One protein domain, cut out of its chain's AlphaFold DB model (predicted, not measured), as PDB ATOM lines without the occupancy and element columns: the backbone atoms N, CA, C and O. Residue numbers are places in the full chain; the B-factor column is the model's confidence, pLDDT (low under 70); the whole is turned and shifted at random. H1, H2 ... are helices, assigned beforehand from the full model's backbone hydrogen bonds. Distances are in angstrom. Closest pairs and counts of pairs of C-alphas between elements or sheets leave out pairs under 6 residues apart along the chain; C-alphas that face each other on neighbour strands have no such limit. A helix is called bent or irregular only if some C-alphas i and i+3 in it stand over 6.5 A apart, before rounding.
ATOM      1  N   LYS A 313      41.399  55.194  82.270       74.62
ATOM      2  CA  LYS A 313      42.652  55.378  83.019       74.62
ATOM      3  C   LYS A 313      42.424  55.123  84.512       74.62
ATOM      4  O   LYS A 313      43.174  54.352  85.107       74.62
ATOM      5  N   LEU A 314      41.331  55.635  85.082       77.88
ATOM      6  CA  LEU A 314      40.924  55.338  86.463       77.88
ATOM      7  C   LEU A 314      40.625  53.842  86.675       77.88
ATOM      8  O   LEU A 314      41.139  53.246  87.623       77.88
ATOM      9  N   LYS A 315      39.886  53.202  85.757       86.12
ATOM     10  CA  LYS A 315      39.630  51.747  85.778       86.12
ATOM     11  C   LYS A 315      40.931  50.930  85.745       86.12
ATOM     12  O   LYS A 315      41.076  49.989  86.523       86.12
ATOM     13  N   LYS A 316      41.912  51.318  84.915       89.00
ATOM     14  CA  LYS A 316      43.245  50.682  84.846       89.00
ATOM     15  C   LYS A 316      44.047  50.851  86.145       89.00
ATOM     16  O   LYS A 316      44.642  49.880  86.604       89.00
ATOM     17  N   VAL A 317      44.025  52.033  86.769       91.25
ATOM     18  CA  VAL A 317      44.690  52.285  88.068       91.25
ATOM     19  C   VAL A 317      44.055  51.454  89.187       91.25
ATOM     20  O   VAL A 317      44.770  50.773  89.923       91.25
ATOM     21  N   ALA A 318      42.721  51.442  89.286       93.12
ATOM     22  CA  ALA A 318      42.000  50.643  90.277       93.12
ATOM     23  C   ALA A 318      42.277  49.138  90.107       93.12
ATOM     24  O   ALA A 318      42.623  48.461  91.076       93.12
ATOM     25  N   HIS A 319      42.218  48.628  88.873       94.31
ATOM     26  CA  HIS A 319      42.541  47.235  88.565       94.31
ATOM     27  C   HIS A 319      43.995  46.882  88.926       94.31
ATOM     28  O   HIS A 319      44.223  45.873  89.587       94.31
ATOM     29  N   ASN A 320      44.974  47.734  88.590       95.75
ATOM     30  CA  ASN A 320      46.379  47.518  88.955       95.75
ATOM     31  C   ASN A 320      46.591  47.482  90.481       95.75
ATOM     32  O   ASN A 320      47.348  46.649  90.981       95.75
ATOM     33  N   ALA A 321      45.888  48.338  91.229       94.94
ATOM     34  CA  ALA A 321      45.936  48.355  92.688       94.94
ATOM     35  C   ALA A 321      45.285  47.111  93.324       94.94
ATOM     36  O   ALA A 321      45.791  46.614  94.330       94.94
ATOM     37  N   ILE A 322      44.192  46.593  92.752       95.00
ATOM     38  CA  ILE A 322      43.548  45.342  93.190       95.00
ATOM     39  C   ILE A 322      44.460  44.144  92.898       95.00
ATOM     40  O   ILE A 322      44.758  43.361  93.797       95.00
ATOM     41  N   GLU A 323      44.979  44.048  91.674       97.81
ATOM     42  CA  GLU A 323      45.879  42.975  91.241       97.81
ATOM     43  C   GLU A 323      47.197  42.966  92.038       97.81
ATOM     44  O   GLU A 323      47.701  41.903  92.401       97.81
ATOM     45  N   ARG A 324      47.742  44.134  92.418       96.88
ATOM     46  CA  ARG A 324      48.891  44.197  93.340       96.88
ATOM     47  C   ARG A 324      48.550  43.612  94.716       96.88
ATOM     48  O   ARG A 324      49.347  42.843  95.241       96.88
ATOM     49  N   ARG A 325      47.374  43.913  95.285       96.69
ATOM     50  CA  ARG A 325      46.937  43.332  96.574       96.69
ATOM     51  C   ARG A 325      46.739  41.816  96.480       96.69
ATOM     52  O   ARG A 325      47.143  41.107  97.394       96.69
ATOM     53  N   TYR A 326      46.177  41.323  95.374       98.19
ATOM     54  CA  TYR A 326      46.019  39.887  95.114       98.19
ATOM     55  C   TYR A 326      47.374  39.168  95.029       98.19
ATOM     56  O   TYR A 326      47.598  38.186  95.738       98.19
ATOM     57  N   ARG A 327      48.318  39.702  94.240       98.06
ATOM     58  CA  ARG A 327      49.676  39.146  94.129       98.06
ATOM     59  C   ARG A 327      50.446  39.189  95.447       98.06
ATOM     60  O   ARG A 327      51.134  38.218  95.751       98.06
ATOM     61  N   ASN A 328      50.296  40.253  96.238       98.00
ATOM     62  CA  ASN A 328      50.870  40.314  97.582       98.00
ATOM     63  C   ASN A 328      50.279  39.209  98.469       98.00
ATOM     64  O   ASN A 328      51.040  38.369  98.924       98.00
ATOM     65  N   ASN A 329      48.949  39.080  98.579       98.06
ATOM     66  CA  ASN A 329      48.346  38.044  99.428       98.06
ATOM     67  C   ASN A 329      48.710  36.601  99.027       98.06
ATOM     68  O   ASN A 329      48.708  35.707  99.873       98.06
ATOM     69  N   ILE A 330      49.045  36.353  97.757       97.69
ATOM     70  CA  ILE A 330      49.620  35.074  97.317       97.69
ATOM     71  C   ILE A 330      51.076  34.923  97.779       97.69
ATOM     72  O   ILE A 330      51.450  33.848  98.242       97.69
ATOM     73  N   ASN A 331      51.901  35.968  97.663       97.38
ATOM     74  CA  ASN A 331      53.280  35.949  98.160       97.38
ATOM     75  C   ASN A 331      53.322  35.721  99.677       97.38
ATOM     76  O   ASN A 331      54.081  34.864 100.121       97.38
ATOM     77  N   ASP A 332      52.466  36.416 100.430       97.44
ATOM     78  CA  ASP A 332      52.342  36.306 101.887       97.44
ATOM     79  C   ASP A 332      52.059  34.845 102.286       97.44
ATOM     80  O   ASP A 332      52.828  34.239 103.026       97.44
ATOM     81  N   ARG A 333      51.047  34.209 101.673       97.38
ATOM     82  CA  ARG A 333      50.718  32.787 101.906       97.38
ATOM     83  C   ARG A 333      51.840  31.822 101.511       97.38
ATOM     84  O   ARG A 333      51.973  30.768 102.123       97.38
ATOM     85  N   ILE A 334      52.623  32.132 100.476       95.69
ATOM     86  CA  ILE A 334      53.787  31.318 100.078       95.69
ATOM     87  C   ILE A 334      54.928  31.475 101.096       95.69
ATOM     88  O   ILE A 334      55.661  30.518 101.346       95.69
ATOM     89  N   GLN A 335      55.067  32.652 101.710       94.50
ATOM     90  CA  GLN A 335      56.018  32.906 102.789       94.50
ATOM     91  C   GLN A 335      55.584  32.224 104.095       94.50
ATOM     92  O   GLN A 335      56.410  31.556 104.713       94.50
ATOM     93  N   ASP A 336      54.300  32.276 104.454       95.00
ATOM     94  CA  ASP A 336      53.733  31.469 105.544       95.00
ATOM     95  C   ASP A 336      53.991  29.974 105.303       95.00
ATOM     96  O   ASP A 336      54.457  29.268 106.194       95.00
ATOM     97  N   LEU A 337      53.771  29.494 104.072       95.25
ATOM     98  CA  LEU A 337      53.985  28.092 103.711       95.25
ATOM     99  C   LEU A 337      55.460  27.672 103.813       95.25
ATOM    100  O   LEU A 337      55.752  26.588 104.315       95.25
ATOM    101  N   LYS A 338      56.400  28.541 103.410       93.00
ATOM    102  CA  LYS A 338      57.841  28.349 103.655       93.00
ATOM    103  C   LYS A 338      58.144  28.195 105.154       93.00
ATOM    104  O   LYS A 338      59.007  27.398 105.509       93.00
ATOM    105  N   ASN A 339      57.432  28.925 106.011       91.06
ATOM    106  CA  ASN A 339      57.657  28.972 107.458       91.06
ATOM    107  C   ASN A 339      56.940  27.857 108.253       91.06
ATOM    108  O   ASN A 339      57.074  27.812 109.471       91.06
ATOM    109  N   VAL A 340      56.179  26.955 107.617       92.50
ATOM    110  CA  VAL A 340      55.520  25.821 108.313       92.50
ATOM    111  C   VAL A 340      55.976  24.438 107.835       92.50
ATOM    112  O   VAL A 340      55.501  23.432 108.355       92.50
ATOM    113  N   VAL A 341      56.895  24.366 106.866       92.75
ATOM    114  CA  VAL A 341      57.421  23.106 106.309       92.75
ATOM    115  C   VAL A 341      58.885  22.921 106.743       92.75
ATOM    116  O   VAL A 341      59.750  23.642 106.239       92.75
ATOM    117  N   PRO A 342      59.210  21.953 107.623       89.69
ATOM    118  CA  PRO A 342      60.566  21.752 108.148       89.69
ATOM    119  C   PRO A 342      61.644  21.593 107.062       89.69
ATOM    120  O   PRO A 342      62.697  22.227 107.128       89.69
ATOM    121  N   ALA A 343      61.348  20.837 106.001       87.00
ATOM    122  CA  ALA A 343      62.241  20.621 104.859       87.00
ATOM    123  C   ALA A 343      62.593  21.898 104.058       87.00
ATOM    124  O   ALA A 343      63.566  21.909 103.301       87.00
ATOM    125  N   LEU A 344      61.837  22.992 104.219       86.56
ATOM    126  CA  LEU A 344      62.129  24.291 103.596       86.56
ATOM    127  C   LEU A 344      62.989  25.205 104.481       86.56
ATOM    128  O   LEU A 344      63.502  26.211 103.988       86.56
ATOM    129  N   TYR A 345      63.197  24.863 105.757       77.69
ATOM    130  CA  TYR A 345      64.039  25.661 106.644       77.69
ATOM    131  C   TYR A 345      65.519  25.535 106.292       77.69
ATOM    132  O   TYR A 345      66.130  26.542 105.951       77.69
ATOM    133  N   LYS A 346      66.126  24.339 106.331       64.75
ATOM    134  CA  LYS A 346      67.591  24.213 106.151       64.75
ATOM    135  C   LYS A 346      68.105  24.669 104.779       64.75
ATOM    136  O   LYS A 346      69.266  25.053 104.660       64.75
ATOM    137  N   ALA A 347      67.216  24.751 103.792       61.00
ATOM    138  CA  ALA A 347      67.451  25.388 102.501       61.00
ATOM    139  C   ALA A 347      67.955  26.847 102.595       61.00
ATOM    140  O   ALA A 347      68.647  27.294 101.689       61.00
ATOM    141  N   HIS A 348      67.633  27.588 103.668       52.84
ATOM    142  CA  HIS A 348      68.138  28.957 103.890       52.84
ATOM    143  C   HIS A 348      69.520  29.012 104.563       52.84
ATOM    144  O   HIS A 348      70.135  30.071 104.597       52.84
ATOM    145  N   ILE A 349      69.989  27.897 105.136       58.16
ATOM    146  CA  ILE A 349      71.262  27.823 105.872       58.16
ATOM    147  C   ILE A 349      72.404  27.436 104.920       58.16
ATOM    148  O   ILE A 349      73.538  27.853 105.122       58.16
ATOM    149  N   ARG A 350      72.103  26.708 103.833       54.91
ATOM    150  CA  ARG A 350      73.041  26.429 102.725       54.91
ATOM    151  C   ARG A 350      73.177  27.599 101.722       54.91
ATOM    152  O   ARG A 350      73.468  27.367 100.552       54.91
ATOM    153  N   ILE A 372      66.444  14.059 105.458       78.81
ATOM    154  CA  ILE A 372      65.020  13.809 105.677       78.81
ATOM    155  C   ILE A 372      64.624  14.410 107.028       78.81
ATOM    156  O   ILE A 372      64.860  13.817 108.080       78.81
ATOM    157  N   ILE A 373      64.006  15.591 106.998       76.50
ATOM    158  CA  ILE A 373      63.448  16.249 108.181       76.50
ATOM    159  C   ILE A 373      61.950  15.980 108.209       76.50
ATOM    160  O   ILE A 373      61.230  16.384 107.298       76.50
ATOM    161  N   ASP A 374      61.490  15.328 109.276       78.19
ATOM    162  CA  ASP A 374      60.075  15.002 109.501       78.19
ATOM    163  C   ASP A 374      59.435  14.341 108.262       78.19
ATOM    164  O   ASP A 374      58.499  14.844 107.643       78.19
ATOM    165  N   GLY A 375      60.069  13.246 107.821       77.81
ATOM    166  CA  GLY A 375      59.654  12.440 106.670       77.81
ATOM    167  C   GLY A 375      59.841  13.071 105.286       77.81
ATOM    168  O   GLY A 375      59.528  12.412 104.296       77.81
ATOM    169  N   VAL A 376      60.357  14.303 105.187       85.62
ATOM    170  CA  VAL A 376      60.530  15.021 103.914       85.62
ATOM    171  C   VAL A 376      61.981  15.461 103.720       85.62
ATOM    172  O   VAL A 376      62.573  16.136 104.558       85.62
ATOM    173  N   GLU A 377      62.557  15.101 102.576       83.62
ATOM    174  CA  GLU A 377      63.898  15.525 102.158       83.62
ATOM    175  C   GLU A 377      63.983  17.057 102.003       83.62
ATOM    176  O   GLU A 377      63.149  17.667 101.329       83.62
ATOM    177  N   VAL A 378      65.014  17.671 102.592       85.44
ATOM    178  CA  VAL A 378      65.310  19.112 102.525       85.44
ATOM    179  C   VAL A 378      65.424  19.637 101.090       85.44
ATOM    180  O   VAL A 378      66.106  19.072 100.241       85.44
ATOM    181  N   ALA A 379      64.824  20.800 100.829       82.94
ATOM    182  CA  ALA A 379      64.997  21.487  99.554       82.94
ATOM    183  C   ALA A 379      66.420  22.052  99.392       82.94
ATOM    184  O   ALA A 379      66.873  22.856 100.204       82.94
ATOM    185  N   HIS A 380      67.082  21.756  98.272       79.00
ATOM    186  CA  HIS A 380      68.370  22.379  97.931       79.00
ATOM    187  C   HIS A 380      68.252  23.836  97.443       79.00
ATOM    188  O   HIS A 380      69.247  24.553  97.420       79.00
ATOM    189  N   LYS A 381      67.057  24.293  97.028       83.62
ATOM    190  CA  LYS A 381      66.836  25.668  96.544       83.62
ATOM    191  C   LYS A 381      65.405  26.148  96.775       83.62
ATOM    192  O   LYS A 381      64.445  25.499  96.364       83.62
ATOM    193  N   LEU A 382      65.256  27.335  97.363       86.00
ATOM    194  CA  LEU A 382      63.954  27.951  97.621       86.00
ATOM    195  C   LEU A 382      63.440  28.726  96.399       86.00
ATOM    196  O   LEU A 382      63.919  29.808  96.073       86.00
ATOM    197  N   ASN A 383      62.416  28.187  95.741       91.62
ATOM    198  CA  ASN A 383      61.608  28.895  94.746       91.62
ATOM    199  C   ASN A 383      60.120  28.546  94.939       91.62
ATOM    200  O   ASN A 383      59.796  27.577  95.623       91.62
ATOM    201  N   LYS A 384      59.209  29.309  94.320       93.25
ATOM    202  CA  LYS A 384      57.756  29.137  94.509       93.25
ATOM    203  C   LYS A 384      57.246  27.724  94.190       93.25
ATOM    204  O   LYS A 384      56.390  27.232  94.917       93.25
ATOM    205  N   ALA A 385      57.765  27.069  93.151       94.06
ATOM    206  CA  ALA A 385      57.356  25.712  92.795       94.06
ATOM    207  C   ALA A 385      57.880  24.683  93.811       94.06
ATOM    208  O   ALA A 385      57.107  23.857  94.282       94.06
ATOM    209  N   THR A 386      59.148  24.778  94.225       93.50
ATOM    210  CA  THR A 386      59.727  23.880  95.244       93.50
ATOM    211  C   THR A 386      59.076  24.058  96.619       93.50
ATOM    212  O   THR A 386      58.849  23.064  97.302       93.50
ATOM    213  N   ILE A 387      58.695  25.286  97.001       94.44
ATOM    214  CA  ILE A 387      57.924  25.547  98.230       94.44
ATOM    215  C   ILE A 387      56.580  24.803  98.186       94.44
ATOM    216  O   ILE A 387      56.243  24.088  99.126       94.44
ATOM    217  N   LEU A 388      55.838  24.907  97.078       95.94
ATOM    218  CA  LEU A 388      54.564  24.200  96.893       95.94
ATOM    219  C   LEU A 388      54.736  22.670  96.812       95.94
ATOM    220  O   LEU A 388      53.891  21.935  97.322       95.94
ATOM    221  N   HIS A 389      55.825  22.186  96.210       94.44
ATOM    222  CA  HIS A 389      56.111  20.754  96.075       94.44
ATOM    223  C   HIS A 389      56.418  20.111  97.432       94.44
ATOM    224  O   HIS A 389      55.683  19.225  97.862       94.44
ATOM    225  N   LYS A 390      57.397  20.646  98.174       94.19
ATOM    226  CA  LYS A 390      57.776  20.131  99.501       94.19
ATOM    227  C   LYS A 390      56.673  20.326 100.544       94.19
ATOM    228  O   LYS A 390      56.517  19.492 101.427       94.19
ATOM    229  N   ALA A 391      55.833  21.356 100.406       96.12
ATOM    230  CA  ALA A 391      54.595  21.459 101.180       96.12
ATOM    231  C   ALA A 391      53.593  20.333 100.867       96.12
ATOM    232  O   ALA A 391      52.925  19.839 101.770       96.12
ATOM    233  N   THR A 392      53.487  19.906  99.605       96.62
ATOM    234  CA  THR A 392      52.599  18.804  99.191       96.62
ATOM    235  C   THR A 392      53.130  17.445  99.661       96.62
ATOM    236  O   THR A 392      52.346  16.619 100.139       96.62
ATOM    237  N   GLU A 393      54.450  17.233  99.608       95.06
ATOM    238  CA  GLU A 393      55.132  16.096 100.251       95.06
ATOM    239  C   GLU A 393      54.829  16.070 101.758       95.06
ATOM    240  O   GLU A 393      54.320  15.075 102.268       95.06
ATOM    241  N   TYR A 394      55.025  17.192 102.458       96.00
ATOM    242  CA  TYR A 394      54.819  17.293 103.906       96.00
ATOM    243  C   TYR A 394      53.356  17.118 104.336       96.00
ATOM    244  O   TYR A 394      53.078  16.413 105.301       96.00
ATOM    245  N   ILE A 395      52.387  17.649 103.581       96.50
ATOM    246  CA  ILE A 395      50.954  17.373 103.803       96.50
ATOM    247  C   ILE A 395      50.637  15.877 103.630       96.50
ATOM    248  O   ILE A 395      49.732  15.361 104.290       96.50
ATOM    249  N   SER A 396      51.353  15.177 102.749       96.62
ATOM    250  CA  SER A 396      51.165  13.741 102.513       96.62
ATOM    251  C   SER A 396      51.809  12.901 103.621       96.62
ATOM    252  O   SER A 396      51.157  11.998 104.145       96.62
ATOM    253  N   PHE A 397      53.026  13.257 104.047       95.56
ATOM    254  CA  PHE A 397      53.683  12.674 105.217       95.56
ATOM    255  C   PHE A 397      52.846  12.860 106.489       95.56
ATOM    256  O   PHE A 397      52.533  11.878 107.156       95.56
ATOM    257  N   LEU A 398      52.411  14.088 106.797       97.00
ATOM    258  CA  LEU A 398      51.629  14.371 108.002       97.00
ATOM    259  C   LEU A 398      50.317  13.581 108.041       97.00
ATOM    260  O   LEU A 398      49.906  13.163 109.119       97.00
ATOM    261  N   LYS A 399      49.660  13.332 106.901       96.69
ATOM    262  CA  LYS A 399      48.486  12.441 106.857       96.69
ATOM    263  C   LYS A 399      48.861  11.016 107.246       96.69
ATOM    264  O   LYS A 399      48.294  10.496 108.196       96.69
ATOM    265  N   HIS A 400      49.859  10.433 106.583       96.31
ATOM    266  CA  HIS A 400      50.294   9.064 106.859       96.31
ATOM    267  C   HIS A 400      50.807   8.880 108.301       96.31
ATOM    268  O   HIS A 400      50.523   7.865 108.935       96.31
ATOM    269  N   SER A 401      51.500   9.886 108.841       96.75
ATOM    270  CA  SER A 401      51.935   9.946 110.238       96.75
ATOM    271  C   SER A 401      50.736   9.965 111.195       96.75
ATOM    272  O   SER A 401      50.651   9.110 112.072       96.75
ATOM    273  N   ASN A 402      49.738  10.835 110.975       97.50
ATOM    274  CA  ASN A 402      48.502  10.836 111.772       97.50
ATOM    275  C   ASN A 402      47.730   9.506 111.663       97.50
ATOM    276  O   ASN A 402      47.327   8.968 112.689       97.50
ATOM    277  N   ASP A 403      47.577   8.941 110.460       97.25
ATOM    278  CA  ASP A 403      46.905   7.650 110.241       97.25
ATOM    279  C   ASP A 403      47.610   6.500 110.985       97.25
ATOM    280  O   ASP A 403      46.958   5.567 111.462       97.25
ATOM    281  N   THR A 404      48.942   6.555 111.091       97.12
ATOM    282  CA  THR A 404      49.762   5.576 111.824       97.12
ATOM    283  C   THR A 404      49.630   5.781 113.333       97.12
ATOM    284  O   THR A 404      49.345   4.832 114.060       97.12
ATOM    285  N   ILE A 405      49.722   7.027 113.803       97.31
ATOM    286  CA  ILE A 405      49.542   7.400 115.214       97.31
ATOM    287  C   ILE A 405      48.134   7.036 115.711       97.31
ATOM    288  O   ILE A 405      47.998   6.560 116.838       97.31
ATOM    289  N   ASP A 406      47.081   7.202 114.905       96.75
ATOM    290  CA  ASP A 406      45.721   6.789 115.277       96.75
ATOM    291  C   ASP A 406      45.561   5.254 115.297       96.75
ATOM    292  O   ASP A 406      44.858   4.727 116.165       96.75
ATOM    293  N   GLN A 407      46.258   4.512 114.425       97.81
ATOM    294  CA  GLN A 407      46.330   3.043 114.494       97.81
ATOM    295  C   GLN A 407      47.060   2.564 115.758       97.81
ATOM    296  O   GLN A 407      46.546   1.700 116.470       97.81
ATOM    297  N   GLU A 408      48.207   3.155 116.094       97.75
ATOM    298  CA  GLU A 408      48.934   2.870 117.337       97.75
ATOM    299  C   GLU A 408      48.090   3.213 118.570       97.75
ATOM    300  O   GLU A 408      47.943   2.386 119.470       97.75
ATOM    301  N   ASN A 409      47.443   4.383 118.594       96.06
ATOM    302  CA  ASN A 409      46.522   4.766 119.666       96.06
ATOM    303  C   ASN A 409      45.337   3.796 119.786       96.06
ATOM    304  O   ASN A 409      44.867   3.551 120.899       96.06
ATOM    305  N   LEU A 410      44.827   3.243 118.682       96.25
ATOM    306  CA  LEU A 410      43.772   2.228 118.709       96.25
ATOM    307  C   LEU A 410      44.283   0.902 119.293       96.25
ATOM    308  O   LEU A 410      43.626   0.331 120.165       96.25
ATOM    309  N   ILE A 411      45.466   0.444 118.874       97.38
ATOM    310  CA  ILE A 411      46.107  -0.780 119.379       97.38
ATOM    311  C   ILE A 411      46.419  -0.645 120.875       97.38
ATOM    312  O   ILE A 411      46.062  -1.529 121.651       97.38
ATOM    313  N   LEU A 412      46.995   0.477 121.313       96.31
ATOM    314  CA  LEU A 412      47.287   0.759 122.722       96.31
ATOM    315  C   LEU A 412      46.013   0.801 123.579       96.31
ATOM    316  O   LEU A 412      45.991   0.236 124.672       96.31
ATOM    317  N   GLN A 413      44.922   1.397 123.081       95.19
ATOM    318  CA  GLN A 413      43.625   1.354 123.767       95.19
ATOM    319  C   GLN A 413      43.048  -0.070 123.819       95.19
ATOM    320  O   GLN A 413      42.499  -0.463 124.850       95.19
ATOM    321  N   GLN A 414      43.206  -0.873 122.761       95.38
ATOM    322  CA  GLN A 414      42.776  -2.274 122.753       95.38
ATOM    323  C   GLN A 414      43.606  -3.125 123.730       95.38
ATOM    324  O   GLN A 414      43.040  -3.939 124.459       95.38
ATOM    325  N   LEU A 415      44.923  -2.931 123.810       96.00
ATOM    326  CA  LEU A 415      45.787  -3.585 124.800       96.00
ATOM    327  C   LEU A 415      45.386  -3.184 126.227       96.00
ATOM    328  O   LEU A 415      45.133  -4.054 127.057       96.00
ATOM    329  N   LEU A 416      45.197  -1.886 126.490       95.62
ATOM    330  CA  LEU A 416      44.723  -1.393 127.786       95.62
ATOM    331  C   LEU A 416      43.335  -1.947 128.161       95.62
ATOM    332  O   LEU A 416      43.099  -2.242 129.329       95.62
ATOM    333  N   SER A 417      42.429  -2.150 127.197       94.06
ATOM    334  CA  SER A 417      41.112  -2.766 127.453       94.06
ATOM    335  C   SER A 417      41.165  -4.261 127.802       94.06
ATOM    336  O   SER A 417      40.211  -4.783 128.380       94.06
ATOM    337  N   GLN A 418      42.260  -4.953 127.473       94.00
ATOM    338  CA  GLN A 418      42.467  -6.369 127.800       94.00
ATOM    339  C   GLN A 418      43.113  -6.561 129.181       94.00
ATOM    340  O   GLN A 418      42.974  -7.627 129.777       94.00
ATOM    341  N   LEU A 419      43.787  -5.536 129.715       95.50
ATOM    342  CA  LEU A 419      44.383  -5.585 131.051       95.50
ATOM    343  C   LEU A 419      43.305  -5.526 132.155       95.50
ATOM    344  O   LEU A 419      42.340  -4.759 132.042       95.50
TER     345      LEU A 419
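Overview. This is residues 313 to 350 and 372 to 419 of the 696 residues of the protein "Helix-loop-helix DNA-binding domain-containing transcription factor" of Phycomyces blakesleeanus (strain ATCC 8743b / DSM 1359 / FGSC 10004 / NBRC 33097 / NRRL 1555) (UniProt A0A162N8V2). Two long helices, H3 and H1, meet near their ends in a wide V, with short H2 and the loop of residues 372 to 383 at the corner. Residues 313 to 330 and 402 to 419 stick out as arms. The printed part has 86 residues, all helix in class, in order H1, H2, H3; it is extended, radius of gyration of the C-alphas 20.5 A, spanning 77 by 33 by 15 A.

Along the chain. Find C-alpha 384 at (57.756, 29.137, 94.509); from there H3, residues 384 to 418, runs 51.0 A. H1, residues 313 to 338, begins at (42.652, 55.378, 83.019) and runs 37.2 A. H2 is residues 342 to 348, only just irregular: C-alphas 343 and 346 are 6.6 A apart.

Arrangement. Look at Lys 338 and Ile 387, whose C-alphas, 6.1 A apart, are the closest of H1 and H3; these touch through residues 334 to 338 and 384 to 391 alone, at a steep tilt of 44 degrees, the same way. H2 and H3 only just touch, with 3 pairs of C-alphas within 8 A, closest Leu 344 and Ile 387 at 6.9 A. In H1 and H3 every O i to N i+4 pair is within hydrogen-bond range; in H2 0 of 3 are, and 2 of 4 O i to N i+3 pairs.

Size, cuts and confidence. C-alphas 313 and 419, the farthest apart, are 77.6 A apart. Residues 351 to 371 are cut out, a gap of 15.2 A between C-alphas 350 and 372. Residues 346 to 350 have pLDDT under 70.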